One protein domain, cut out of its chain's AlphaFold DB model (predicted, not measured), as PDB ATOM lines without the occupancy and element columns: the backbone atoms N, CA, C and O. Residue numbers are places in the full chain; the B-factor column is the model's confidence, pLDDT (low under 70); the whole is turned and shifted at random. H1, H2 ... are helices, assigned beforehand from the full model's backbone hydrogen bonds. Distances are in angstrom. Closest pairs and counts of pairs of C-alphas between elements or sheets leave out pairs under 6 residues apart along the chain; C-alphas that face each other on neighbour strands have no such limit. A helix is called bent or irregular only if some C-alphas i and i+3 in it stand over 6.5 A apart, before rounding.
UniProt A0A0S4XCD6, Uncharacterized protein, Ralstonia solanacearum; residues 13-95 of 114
ATOM      1  N   TRP A  13     175.391 233.532 108.893       91.81
ATOM      2  CA  TRP A  13     175.552 233.473 107.432       91.81
ATOM      3  C   TRP A  13     176.385 232.294 106.930       91.81
ATOM      4  O   TRP A  13     176.332 231.965 105.749       91.81
ATOM      5  N   VAL A  14     177.168 231.660 107.805       91.62
ATOM      6  CA  VAL A  14     177.916 230.441 107.477       91.62
ATOM      7  C   VAL A  14     177.069 229.210 107.785       91.62
ATOM      8  O   VAL A  14     177.011 228.292 106.972       91.62
ATOM      9  N   ALA A  15     176.383 229.196 108.931       89.75
ATOM     10  CA  ALA A  15     175.486 228.102 109.304       89.75
ATOM     11  C   ALA A  15     174.259 228.015 108.377       89.75
ATOM     12  O   ALA A  15     173.801 226.920 108.050       89.75
ATOM     13  N   PHE A  16     173.760 229.164 107.920       90.62
ATOM     14  CA  PHE A  16     172.579 229.287 107.073       90.62
ATOM     15  C   PHE A  16     172.851 230.242 105.901       90.62
ATOM     16  O   PHE A  16     172.400 231.388 105.911       90.62
ATOM     17  N   PRO A  17     173.545 229.781 104.844       89.19
ATOM     18  CA  PRO A  17     173.957 230.630 103.720       89.19
ATOM     19  C   PRO A  17     172.791 231.185 102.888       89.19
ATOM     20  O   PRO A  17     172.988 232.059 102.049       89.19
ATOM     21  N   HIS A  18     171.579 230.667 103.091       89.12
ATOM     22  CA  HIS A  18     170.371 231.124 102.408       89.12
ATOM     23  C   HIS A  18     169.663 232.278 103.125       89.12
ATOM     24  O   HIS A  18     168.814 232.914 102.511       89.12
ATOM     25  N   ILE A  19     169.992 232.530 104.396       89.62
ATOM     26  CA  ILE A  19     169.396 233.618 105.172       89.62
ATOM     27  C   ILE A  19     170.122 234.909 104.821       89.62
ATOM     28  O   ILE A  19     171.353 234.967 104.874       89.62
ATOM     29  N   LYS A  20     169.366 235.956 104.503       92.19
ATOM     30  CA  LYS A  20     169.918 237.300 104.318       92.19
ATOM     31  C   LYS A  20     169.933 238.093 105.631       92.19
ATOM     32  O   LYS A  20     169.151 237.783 106.534       92.19
ATOM     33  N   PRO A  21     170.779 239.135 105.754       90.69
ATOM     34  CA  PRO A  21     170.825 239.976 106.952       90.69
ATOM     35  C   PRO A  21     169.451 240.531 107.363       90.69
ATOM     36  O   PRO A  21     169.104 240.508 108.540       90.69
ATOM     37  N   ASP A  22     168.647 240.973 106.395       90.50
ATOM     38  CA  ASP A  22     167.305 241.532 106.594       90.50
ATOM     39  C   ASP A  22     166.261 240.492 107.038       90.50
ATOM     40  O   ASP A  22     165.277 240.828 107.696       90.50
ATOM     41  N   GLU A  23     166.499 239.212 106.752       90.12
ATOM     42  CA  GLU A  23     165.614 238.103 107.120       90.12
ATOM     43  C   GLU A  23     165.985 237.489 108.480       90.12
ATOM     44  O   GLU A  23     165.212 236.706 109.045       90.12
ATOM     45  N   LEU A  24     167.144 237.856 109.046       89.25
ATOM     46  CA  LEU A  24     167.680 237.277 110.279       89.25
ATOM     47  C   LEU A  24     166.666 237.314 111.430       89.25
ATOM     48  O   LEU A  24     166.471 236.312 112.114       89.25
ATOM     49  N   ALA A  25     165.975 238.440 111.621       87.00
ATOM     50  CA  ALA A  25     165.003 238.605 112.701       87.00
ATOM     51  C   ALA A  25     163.841 237.593 112.629       87.00
ATOM     52  O   ALA A  25     163.351 237.146 113.667       87.00
ATOM     53  N   MET A  26     163.422 237.204 111.420       86.38
ATOM     54  CA  MET A  26     162.353 236.222 111.218       86.38
ATOM     55  C   MET A  26     162.836 234.807 111.550       86.38
ATOM     56  O   MET A  26     162.157 234.064 112.258       86.38
ATOM     57  N   HIS A  27     164.039 234.451 111.099       84.62
ATOM     58  CA  HIS A  27     164.591 233.104 111.261       84.62
ATOM     59  C   HIS A  27     165.119 232.797 112.666       84.62
ATOM     60  O   HIS A  27     165.192 231.633 113.053       84.62
ATOM     61  N   VAL A  28     165.450 233.822 113.453       83.69
ATOM     62  CA  VAL A  28     165.894 233.654 114.848       83.69
ATOM     63  C   VAL A  28     164.772 233.171 115.769       83.69
ATOM     64  O   VAL A  28     165.055 232.650 116.845       83.69
ATOM     65  N   ARG A  29     163.506 233.347 115.376       76.69
ATOM     66  CA  ARG A  29     162.331 232.998 116.192       76.69
ATOM     67  C   ARG A  29     161.427 231.940 115.567       76.69
ATOM     68  O   ARG A  29     160.420 231.600 116.177       76.69
ATOM     69  N   GLN A  30     161.710 231.502 114.341       76.00
ATOM     70  CA  GLN A  30     160.823 230.608 113.605       76.00
ATOM     71  C   GLN A  30     161.592 229.637 112.706       76.00
ATOM     72  O   GLN A  30     162.501 230.013 111.962       76.00
ATOM     73  N   GLY A  31     161.137 228.384 112.701       79.00
ATOM     74  CA  GLY A  31     161.549 227.369 111.736       79.00
ATOM     75  C   GLY A  31     162.789 226.578 112.156       79.00
ATOM     76  O   GLY A  31     163.137 226.486 113.325       79.00
ATOM     77  N   ILE A  32     163.456 225.962 111.178       80.81
ATOM     78  CA  ILE A  32     164.521 224.968 111.418       80.81
ATOM     79  C   ILE A  32     165.787 225.596 112.033       80.81
ATOM     80  O   ILE A  32     166.581 224.896 112.657       80.81
ATOM     81  N   ALA A  33     165.976 226.911 111.885       85.81
ATOM     82  CA  ALA A  33     167.133 227.620 112.426       85.81
ATOM     83  C   ALA A  33     166.979 228.004 113.909       85.81
ATOM     84  O   ALA A  33     167.985 228.175 114.597       85.81
ATOM     85  N   GLU A  34     165.744 228.099 114.415       87.69
ATOM     86  CA  GLU A  34     165.438 228.535 115.785       87.69
ATOM     87  C   GLU A  34     166.184 227.713 116.857       87.69
ATOM     88  O   GLU A  34     166.860 228.326 117.684       87.69
ATOM     89  N   PRO A  35     166.194 226.360 116.832       89.69
ATOM     90  CA  PRO A  35     166.893 225.589 117.861       89.69
ATOM     91  C   PRO A  35     168.395 225.874 117.904       89.69
ATOM     92  O   PRO A  35     168.983 225.922 118.980       89.69
ATOM     93  N   TRP A  36     169.022 226.098 116.745       90.88
ATOM     94  CA  TRP A  36     170.443 226.434 116.675       90.88
ATOM     95  C   TRP A  36     170.715 227.830 117.243       90.88
ATOM     96  O   TRP A  36     171.671 228.018 117.999       90.88
ATOM     97  N   PHE A  37     169.856 228.806 116.931       90.56
ATOM     98  CA  PHE A  37     169.989 230.146 117.495       90.56
ATOM     99  C   PHE A  37     169.829 230.144 119.017       90.56
ATOM    100  O   PHE A  37     170.571 230.843 119.708       90.56
ATOM    101  N   ASP A  38     168.904 229.343 119.537       88.75
ATOM    102  CA  ASP A  38     168.572 229.314 120.959       88.75
ATOM    103  C   ASP A  38     169.584 228.523 121.792       88.75
ATOM    104  O   ASP A  38     169.896 228.927 122.912       88.75
ATOM    105  N   GLN A  39     170.121 227.428 121.250       88.38
ATOM    106  CA  GLN A  39     171.015 226.529 121.986       88.38
ATOM    107  C   GLN A  39     172.494 226.885 121.819       88.38
ATOM    108  O   GLN A  39     173.250 226.807 122.784       88.38
ATOM    109  N   GLU A  40     172.909 227.305 120.624       89.56
ATOM    110  CA  GLU A  40     174.325 227.523 120.308       89.56
ATOM    111  C   GLU A  40     174.656 229.018 120.275       89.56
ATOM    112  O   GLU A  40     175.544 229.498 120.983       89.56
ATOM    113  N   TRP A  41     173.920 229.783 119.464       90.25
ATOM    114  CA  TRP A  41     174.286 231.164 119.150       90.25
ATOM    115  C   TRP A  41     174.016 232.146 120.293       90.25
ATOM    116  O   TRP A  41     174.918 232.884 120.686       90.25
ATOM    117  N   ARG A  42     172.791 232.184 120.837       89.12
ATOM    118  CA  ARG A  42     172.402 233.147 121.883       89.12
ATOM    119  C   ARG A  42     173.252 233.014 123.152       89.12
ATOM    120  O   ARG A  42     173.747 234.050 123.600       89.12
ATOM    121  N   PRO A  43     173.472 231.813 123.731       88.50
ATOM    122  CA  PRO A  43     174.297 231.672 124.933       88.50
ATOM    123  C   PRO A  43     175.740 232.114 124.690       88.50
ATOM    124  O   PRO A  43     176.317 232.831 125.510       88.50
ATOM    125  N   TYR A  44     176.301 231.759 123.529       89.69
ATOM    126  CA  TYR A  44     177.629 232.207 123.131       89.69
ATOM    127  C   TYR A  44     177.689 233.733 123.000       89.69
ATOM    128  O   TYR A  44     178.499 234.375 123.664       89.69
ATOM    129  N   TRP A  45     176.801 234.340 122.212       90.25
ATOM    130  CA  TRP A  45     176.794 235.782 121.959       90.25
ATOM    131  C   TRP A  45     176.576 236.617 123.231       90.25
ATOM    132  O   TRP A  45     177.227 237.651 123.425       90.25
ATOM    133  N   ALA A  46     175.708 236.145 124.130       87.88
ATOM    134  CA  ALA A  46     175.454 236.767 125.426       87.88
ATOM    135  C   ALA A  46     176.683 236.716 126.349       87.88
ATOM    136  O   ALA A  46     176.921 237.670 127.085       87.88
ATOM    137  N   SER A  47     177.487 235.649 126.269       87.56
ATOM    138  CA  SER A  47     178.711 235.495 127.070       87.56
ATOM    139  C   SER A  47     179.854 236.434 126.657       87.56
ATOM    140  O   SER A  47     180.769 236.672 127.445       87.56
ATOM    141  N   LEU A  48     179.814 236.984 125.438       87.25
ATOM    142  CA  LEU A  48     180.860 237.865 124.919       87.25
ATOM    143  C   LEU A  48     180.696 239.314 125.393       87.25
ATOM    144  O   LEU A  48     179.612 239.897 125.328       87.25
ATOM    145  N   THR A  49     181.816 239.941 125.752       87.94
ATOM    146  CA  THR A  49     181.907 241.397 125.950       87.94
ATOM    147  C   THR A  49     181.800 242.154 124.615       87.94
ATOM    148  O   THR A  49     182.086 241.578 123.561       87.94
ATOM    149  N   PRO A  50     181.473 243.463 124.612       86.94
ATOM    150  CA  PRO A  50     181.410 244.257 123.379       86.94
ATOM    151  C   PRO A  50     182.693 244.195 122.535       86.94
ATOM    152  O   PRO A  50     182.625 244.074 121.313       86.94
ATOM    153  N   MET A  51     183.868 244.193 123.178       87.88
ATOM    154  CA  MET A  51     185.159 244.052 122.489       87.88
ATOM    155  C   MET A  51     185.338 242.668 121.849       87.88
ATOM    156  O   MET A  51     185.844 242.561 120.730       87.88
ATOM    157  N   GLN A  52     184.908 241.605 122.534       88.50
ATOM    158  CA  GLN A  52     184.976 240.240 122.003       88.50
ATOM    159  C   GLN A  52     183.987 240.024 120.854       88.50
ATOM    160  O   GLN A  52     184.336 239.367 119.879       88.50
ATOM    161  N   ARG A  53     182.788 240.618 120.926       91.12
ATOM    162  CA  ARG A  53     181.812 240.622 119.823       91.12
ATOM    163  C   ARG A  53     182.386 241.297 118.578       91.12
ATOM    164  O   ARG A  53     182.302 240.726 117.497       91.12
ATOM    165  N   GLY A  54     183.021 242.461 118.737       90.44
ATOM    166  CA  GLY A  54     183.723 243.143 117.645       90.44
ATOM    167  C   GLY A  54     184.817 242.268 117.033       90.44
ATOM    168  O   GLY A  54     184.782 241.989 115.838       90.44
ATOM    169  N   SER A  55     185.698 241.723 117.877       90.62
ATOM    170  CA  SER A  55     186.788 240.836 117.440       90.62
ATOM    171  C   SER A  55     186.279 239.588 116.706       90.62
ATOM    172  O   SER A  55     186.882 239.158 115.728       90.62
ATOM    173  N   TYR A  56     185.156 239.014 117.150       91.12
ATOM    174  CA  TYR A  56     184.507 237.888 116.481       91.12
ATOM    175  C   TYR A  56     184.006 238.278 115.083       91.12
ATOM    176  O   TYR A  56     184.294 237.587 114.107       91.12
ATOM    177  N   LEU A  57     183.291 239.400 114.963       92.56
ATOM    178  CA  LEU A  57     182.774 239.884 113.678       92.56
ATOM    179  C   LEU A  57     183.903 240.261 112.708       92.56
ATOM    180  O   LEU A  57     183.781 240.020 111.507       92.56
ATOM    181  N   ASP A  58     185.006 240.808 113.218       92.81
ATOM    182  CA  ASP A  58     186.202 241.113 112.429       92.81
ATOM    183  C   ASP A  58     186.890 239.833 111.936       92.81
ATOM    184  O   ASP A  58     187.197 239.719 110.749       92.81
ATOM    185  N   ALA A  59     187.065 238.834 112.810       91.19
ATOM    186  CA  ALA A  59     187.680 237.552 112.457       91.19
ATOM    187  C   ALA A  59     186.906 236.805 111.359       91.19
ATOM    188  O   ALA A  59     187.507 236.168 110.493       91.19
ATOM    189  N   TRP A  60     185.576 236.916 111.364       91.00
ATOM    190  CA  TRP A  60     184.703 236.323 110.352       91.00
ATOM    191  C   TRP A  60     184.429 237.229 109.147       91.00
ATOM    192  O   TRP A  60     183.628 236.855 108.290       91.00
ATOM    193  N   GLN A  61     185.087 238.393 109.059       92.12
ATOM    194  CA  GLN A  61     184.916 239.365 107.972       92.12
ATOM    195  C   GLN A  61     183.438 239.717 107.729       92.12
ATOM    196  O   GLN A  61     182.970 239.781 106.593       92.12
ATOM    197  N   ALA A  62     182.686 239.925 108.814       91.56
ATOM    198  CA  ALA A  62     181.266 240.234 108.745       91.56
ATOM    199  C   ALA A  62     181.032 241.536 107.970       91.56
ATOM    200  O   ALA A  62     181.604 242.580 108.320       91.56
ATOM    201  N   SER A  63     180.166 241.472 106.956       93.38
ATOM    202  CA  SER A  63     179.758 242.645 106.189       93.38
ATOM    203  C   SER A  63     178.999 243.644 107.074       93.38
ATOM    204  O   SER A  63     178.450 243.248 108.111       93.38
ATOM    205  N   PRO A  64     178.951 244.936 106.702       93.69
ATOM    206  CA  PRO A  64     178.230 245.946 107.472       93.69
ATOM    207  C   PRO A  64     176.772 245.555 107.745       93.69
ATOM    208  O   PRO A  64     176.313 245.677 108.877       93.69
ATOM    209  N   GLU A  65     176.087 244.976 106.755       94.00
ATOM    210  CA  GLU A  65     174.686 244.561 106.876       94.00
ATOM    211  C   GLU A  65     174.506 243.475 107.944       94.00
ATOM    212  O   GLU A  65     173.567 243.515 108.736       94.00
ATOM    213  N   TRP A  66     175.432 242.514 108.020       93.62
ATOM    214  CA  TRP A  66     175.401 241.466 109.042       93.62
ATOM    215  C   TRP A  66     175.703 241.990 110.443       93.62
ATOM    216  O   TRP A  66     175.114 241.512 111.416       93.62
ATOM    217  N   ARG A  67     176.599 242.976 110.561       93.62
ATOM    218  CA  ARG A  67     176.885 243.634 111.846       93.62
ATOM    219  C   ARG A  67     175.651 244.363 112.362       93.62
ATOM    220  O   ARG A  67     175.316 244.222 113.536       93.62
ATOM    221  N   GLU A  68     174.969 245.094 111.484       91.50
ATOM    222  CA  GLU A  68     173.728 245.797 111.807       91.50
ATOM    223  C   GLU A  68     172.606 244.824 112.167       91.50
ATOM    224  O   GLU A  68     171.980 244.988 113.212       91.50
ATOM    225  N   ALA A  69     172.402 243.767 111.377       91.56
ATOM    226  CA  ALA A  69     171.384 242.757 111.650       91.56
ATOM    227  C   ALA A  69     171.602 242.071 113.008       91.56
ATOM    228  O   ALA A  69     170.669 241.936 113.799       91.56
ATOM    229  N   ILE A  70     172.840 241.680 113.329       91.50
ATOM    230  CA  ILE A  70     173.158 241.078 114.630       91.50
ATOM    231  C   ILE A  70     172.958 242.079 115.768       91.50
ATOM    232  O   ILE A  70     172.415 241.710 116.809       91.50
ATOM    233  N   ALA A  71     173.379 243.333 115.597       90.25
ATOM    234  CA  ALA A  71     173.175 244.364 116.607       90.25
ATOM    235  C   ALA A  71     171.679 244.622 116.852       90.25
ATOM    236  O   ALA A  71     171.247 244.685 118.001       90.25
ATOM    237  N   PHE A  72     170.883 244.693 115.788       88.69
ATOM    238  CA  PHE A  72     169.439 244.872 115.863       88.69
ATOM    239  C   PHE A  72     168.748 243.706 116.582       88.69
ATOM    240  O   PHE A  72     167.928 243.924 117.467       88.69
ATOM    241  N   VAL A  73     169.101 242.463 116.242       88.50
ATOM    242  CA  VAL A  73     168.419 241.274 116.776       88.50
ATOM    243  C   VAL A  73     168.898 240.893 118.181       88.50
ATOM    244  O   VAL A  73     168.094 240.457 119.001       88.50
ATOM    245  N   PHE A  74     170.195 241.033 118.471       86.31
ATOM    246  CA  PHE A  74     170.811 240.476 119.684       86.31
ATOM    247  C   PHE A  74     171.441 241.511 120.621       86.31
ATOM    248  O   PHE A  74     171.868 241.147 121.716       86.31
ATOM    249  N   ASN A  75     171.554 242.774 120.207       81.00
ATOM    250  CA  ASN A  75     172.099 243.855 121.035       81.00
ATOM    251  C   ASN A  75     171.057 244.939 121.348       81.00
ATOM    252  O   ASN A  75     171.414 245.964 121.930       81.00
ATOM    253  N   ALA A  76     169.789 244.726 120.974       61.59
ATOM    254  CA  ALA A  76     168.703 245.594 121.398       61.59
ATOM    255  C   ALA A  76     168.674 245.634 122.936       61.59
ATOM    256  O   ALA A  76     168.641 244.570 123.564       61.59
ATOM    257  N   PRO A  77     168.724 246.828 123.555       50.88
ATOM    258  CA  PRO A  77     168.530 246.930 124.986       50.88
ATOM    259  C   PRO A  77     167.136 246.392 125.299       50.88
ATOM    260  O   PRO A  77     166.162 246.720 124.617       50.88
ATOM    261  N   SER A  78     167.060 245.545 126.318       48.91
ATOM    262  CA  SER A  78     165.840 245.074 126.971       48.91
ATOM    263  C   SER A  78     165.078 246.239 127.628       48.91
ATOM    264  O   SER A  78     164.807 246.202 128.817       48.91
ATOM    265  N   ASP A  79     164.808 247.315 126.889       49.66
ATOM    266  CA  ASP A  79     164.197 248.553 127.390       49.66
ATOM    267  C   ASP A  79     162.661 248.499 127.330       49.66
ATOM    268  O   ASP A  79     161.965 249.408 127.765       49.66
ATOM    269  N   LEU A  80     162.106 247.393 126.821       48.59
ATOM    270  CA  LEU A  80     160.749 246.982 127.159       48.59
ATOM    271  C   LEU A  80     160.809 246.273 128.510       48.59
ATOM    272  O   LEU A  80     160.843 245.044 128.585       48.59
ATOM    273  N   ASP A  81     160.864 247.077 129.568       55.41
ATOM    274  CA  ASP A  81     160.594 246.629 130.927       55.41
ATOM    275  C   ASP A  81     159.121 246.195 130.995       55.41
ATOM    276  O   ASP A  81     158.212 246.979 131.273       55.41
ATOM    277  N   ILE A  82     158.869 244.934 130.635       58.28
ATOM    278  CA  ILE A  82     157.529 244.330 130.617       58.28
ATOM    279  C   ILE A  82     156.878 244.420 132.004       58.28
ATOM    280  O   ILE A  82     155.655 244.519 132.105       58.28
ATOM    281  N   ASP A  83     157.683 244.454 133.069       63.22
ATOM    282  CA  ASP A  83     157.190 244.617 134.434       63.22
ATOM    283  C   ASP A  83     156.682 246.045 134.695       63.22
ATOM    284  O   ASP A  83     155.751 246.232 135.483       63.22
ATOM    285  N   GLN A  84     157.249 247.057 134.030       64.12
ATOM    286  CA  GLN A  84     156.765 248.437 134.094       64.12
ATOM    287  C   GLN A  84     155.466 248.620 133.292       64.12
ATOM    288  O   GLN A  84     154.507 249.189 133.817       64.12
ATOM    289  N   ASP A  85     155.389 248.070 132.076       67.62
ATOM    290  CA  ASP A  85     154.174 248.114 131.240       67.62
ATOM    291  C   ASP A  85     152.987 247.400 131.921       67.62
ATOM    292  O   ASP A  85     151.867 247.922 131.979       67.62
ATOM    293  N   ALA A  86     153.244 246.248 132.554       75.31
ATOM    294  CA  ALA A  86     152.238 245.524 133.327       75.31
ATOM    295  C   ALA A  86     151.686 246.361 134.498       75.31
ATOM    296  O   ALA A  86     150.467 246.422 134.691       75.31
ATOM    297  N   LYS A  87     152.556 247.061 135.241       76.00
ATOM    298  CA  LYS A  87     152.149 247.933 136.357       76.00
ATOM    299  C   LYS A  87     151.316 249.125 135.898       76.00
ATOM    300  O   LYS A  87     150.310 249.442 136.533       76.00
ATOM    301  N   GLU A  88     151.702 249.774 134.803       74.25
ATOM    302  CA  GLU A  88     150.961 250.917 134.254       74.25
ATOM    303  C   GLU A  88     149.559 250.506 133.783       74.25
ATOM    304  O   GLU A  88     148.577 251.212 134.036       74.25
ATOM    305  N   SER A  89     149.424 249.315 133.191       74.06
ATOM    306  CA  SER A  89     148.120 248.771 132.805       74.06
ATOM    307  C   SER A  89     147.235 248.435 134.018       74.06
ATOM    308  O   SER A  89     146.025 248.695 133.993       74.06
ATOM    309  N   GLU A  90     147.797 247.879 135.096       76.69
ATOM    310  CA  GLU A  90     147.058 247.639 136.346       76.69
ATOM    311  C   GLU A  90     146.588 248.948 136.997       76.69
ATOM    312  O   GLU A  90     145.451 249.038 137.481       76.69
ATOM    313  N   GLU A  91     147.428 249.984 136.978       77.44
ATOM    314  CA  GLU A  91     147.084 251.313 137.485       77.44
ATOM    315  C   GLU A  91     145.960 251.957 136.660       77.44
ATOM    316  O   GLU A  91     144.989 252.486 137.219       77.44
ATOM    317  N   TYR A  92     146.010 251.827 135.332       73.81
ATOM    318  CA  TYR A  92     144.958 252.309 134.442       73.81
ATOM    319  C   TYR A  92     143.615 251.607 134.697       73.81
ATOM    320  O   TYR A  92     142.578 252.268 134.802       73.81
ATOM    321  N   LEU A  93     143.605 250.277 134.865       76.00
ATOM    322  CA  LEU A  93     142.395 249.516 135.213       76.00
ATOM    323  C   LEU A  93     141.836 249.913 136.584       76.00
ATOM    324  O   LEU A  93     140.616 250.002 136.753       76.00
ATOM    325  N   ARG A  94     142.707 250.203 137.554       74.06
ATOM    326  CA  ARG A  94     142.313 250.673 138.886       74.06
ATOM    327  C   ARG A  94     141.663 252.060 138.835       74.06
ATOM    328  O   ARG A  94     140.647 252.266 139.501       74.06
ATOM    329  N   ASN A  95     142.191 252.978 138.023       72.81
ATOM    330  CA  ASN A  95     141.655 254.336 137.880       72.81
ATOM    331  C   ASN A  95     140.418 254.422 136.965       72.81
ATOM    332  O   ASN A  95     139.517 255.220 137.228       72.81
TER     333      ASN A  95
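What this domain is: This is residues 13 to 95 of the 114 residues of an uncharacterized protein of Ralstonia solanacearum (UniProt A0A0S4XCD6). A small compact body of four helices has one long arm sticking out of it, residues 76 to 95, which ends in the helix H5. In the body H2 runs along one side, from near H1 at its first residue to near H3 towards its last, and H1 and H4 are side by side; the contacts between the other helices of the body are few. The printed part has 83 residues, with five named helices in the order H1, H2, H3, H4, H5 and no named strand, and its class is all helix. The whole is loose, with a radius of gyration of the C-alphas of 16.6 A, and elongated, spanning 54 by 30 by 23 A, the arm making much of the length.

Where its parts are: H2, residues 34 to 47, is 18.8 A long and begins at C-alpha 34, (165.438, 228.535, 115.785). It is only just irregular, with C-alphas 39 and 42 6.8 A apart. H5, residues 82 to 95, also has 14 residues; it is 20.1 A long and ends at C-alpha 95, (141.655, 254.336, 137.880). H1, residues 21 to 27, is 10.2 A long, begins at C-alpha 21, (170.825, 239.976, 106.952), and is irregular, with C-alphas 22 and 25 7.2 A apart. H3, residues 50 to 59, is 14.3 A long, and H4, residues 64 to 74, 15.3 A.

How they stand to each other: H2 is close to H4 but not clearly touching; their closest C-alphas, of Arg 42 and Phe 74, are 7.8 A apart, and they stand about perpendicular at 87 degrees. H2 is also close to H3 but not clearly touching, with the closest C-alphas, of Trp 45 and Arg 53, 7.3 A apart, at a steep tilt of 60 degrees, opposite ways. The same holds for H2 and H1, with the closest C-alphas, of His 27 and Glu 34, 6.5 A apart, at a steep tilt of 65 degrees, opposite ways. H1 and H4 touch, with 10 pairs of C-alphas within 8 A; the closest, of Pro 21 and Trp 66, are 5.2 A apart, and the tilt is a shallow one of 27 degrees, the same way. H3 and H4 are close but not clearly touching, with the closest C-alphas, of Leu 57 and Arg 67, 7.2 A apart, at a steep tilt of 39 degrees, opposite ways. H1 and H3 are apart, and H5 is apart from H1, H2, H3 and H4. In H3, H4 and H5 every O i to N i+4 pair is within hydrogen-bond range; in H2 7 of 10 are, and in H1 1 of 3, beside 3 of 4 O i to N i+3 pairs.

The domain as a whole: The two C-alphas farthest apart, of Ala 59 and Asn 95, are 55.2 A apart. Residues 76 to 95, of which 82 to 95 belong to H5, stand free; the body without them has 63 residues and spans 31 by 22 by 18 A. The printed part has no cut. The links from H2 to H3 and from H3 to H4 are tight, those from H1 to H2 and from H4 to H5 are short, and no link is long. The mean pLDDT of the printed part is 83.4, and residues 76 to 85 are under 70.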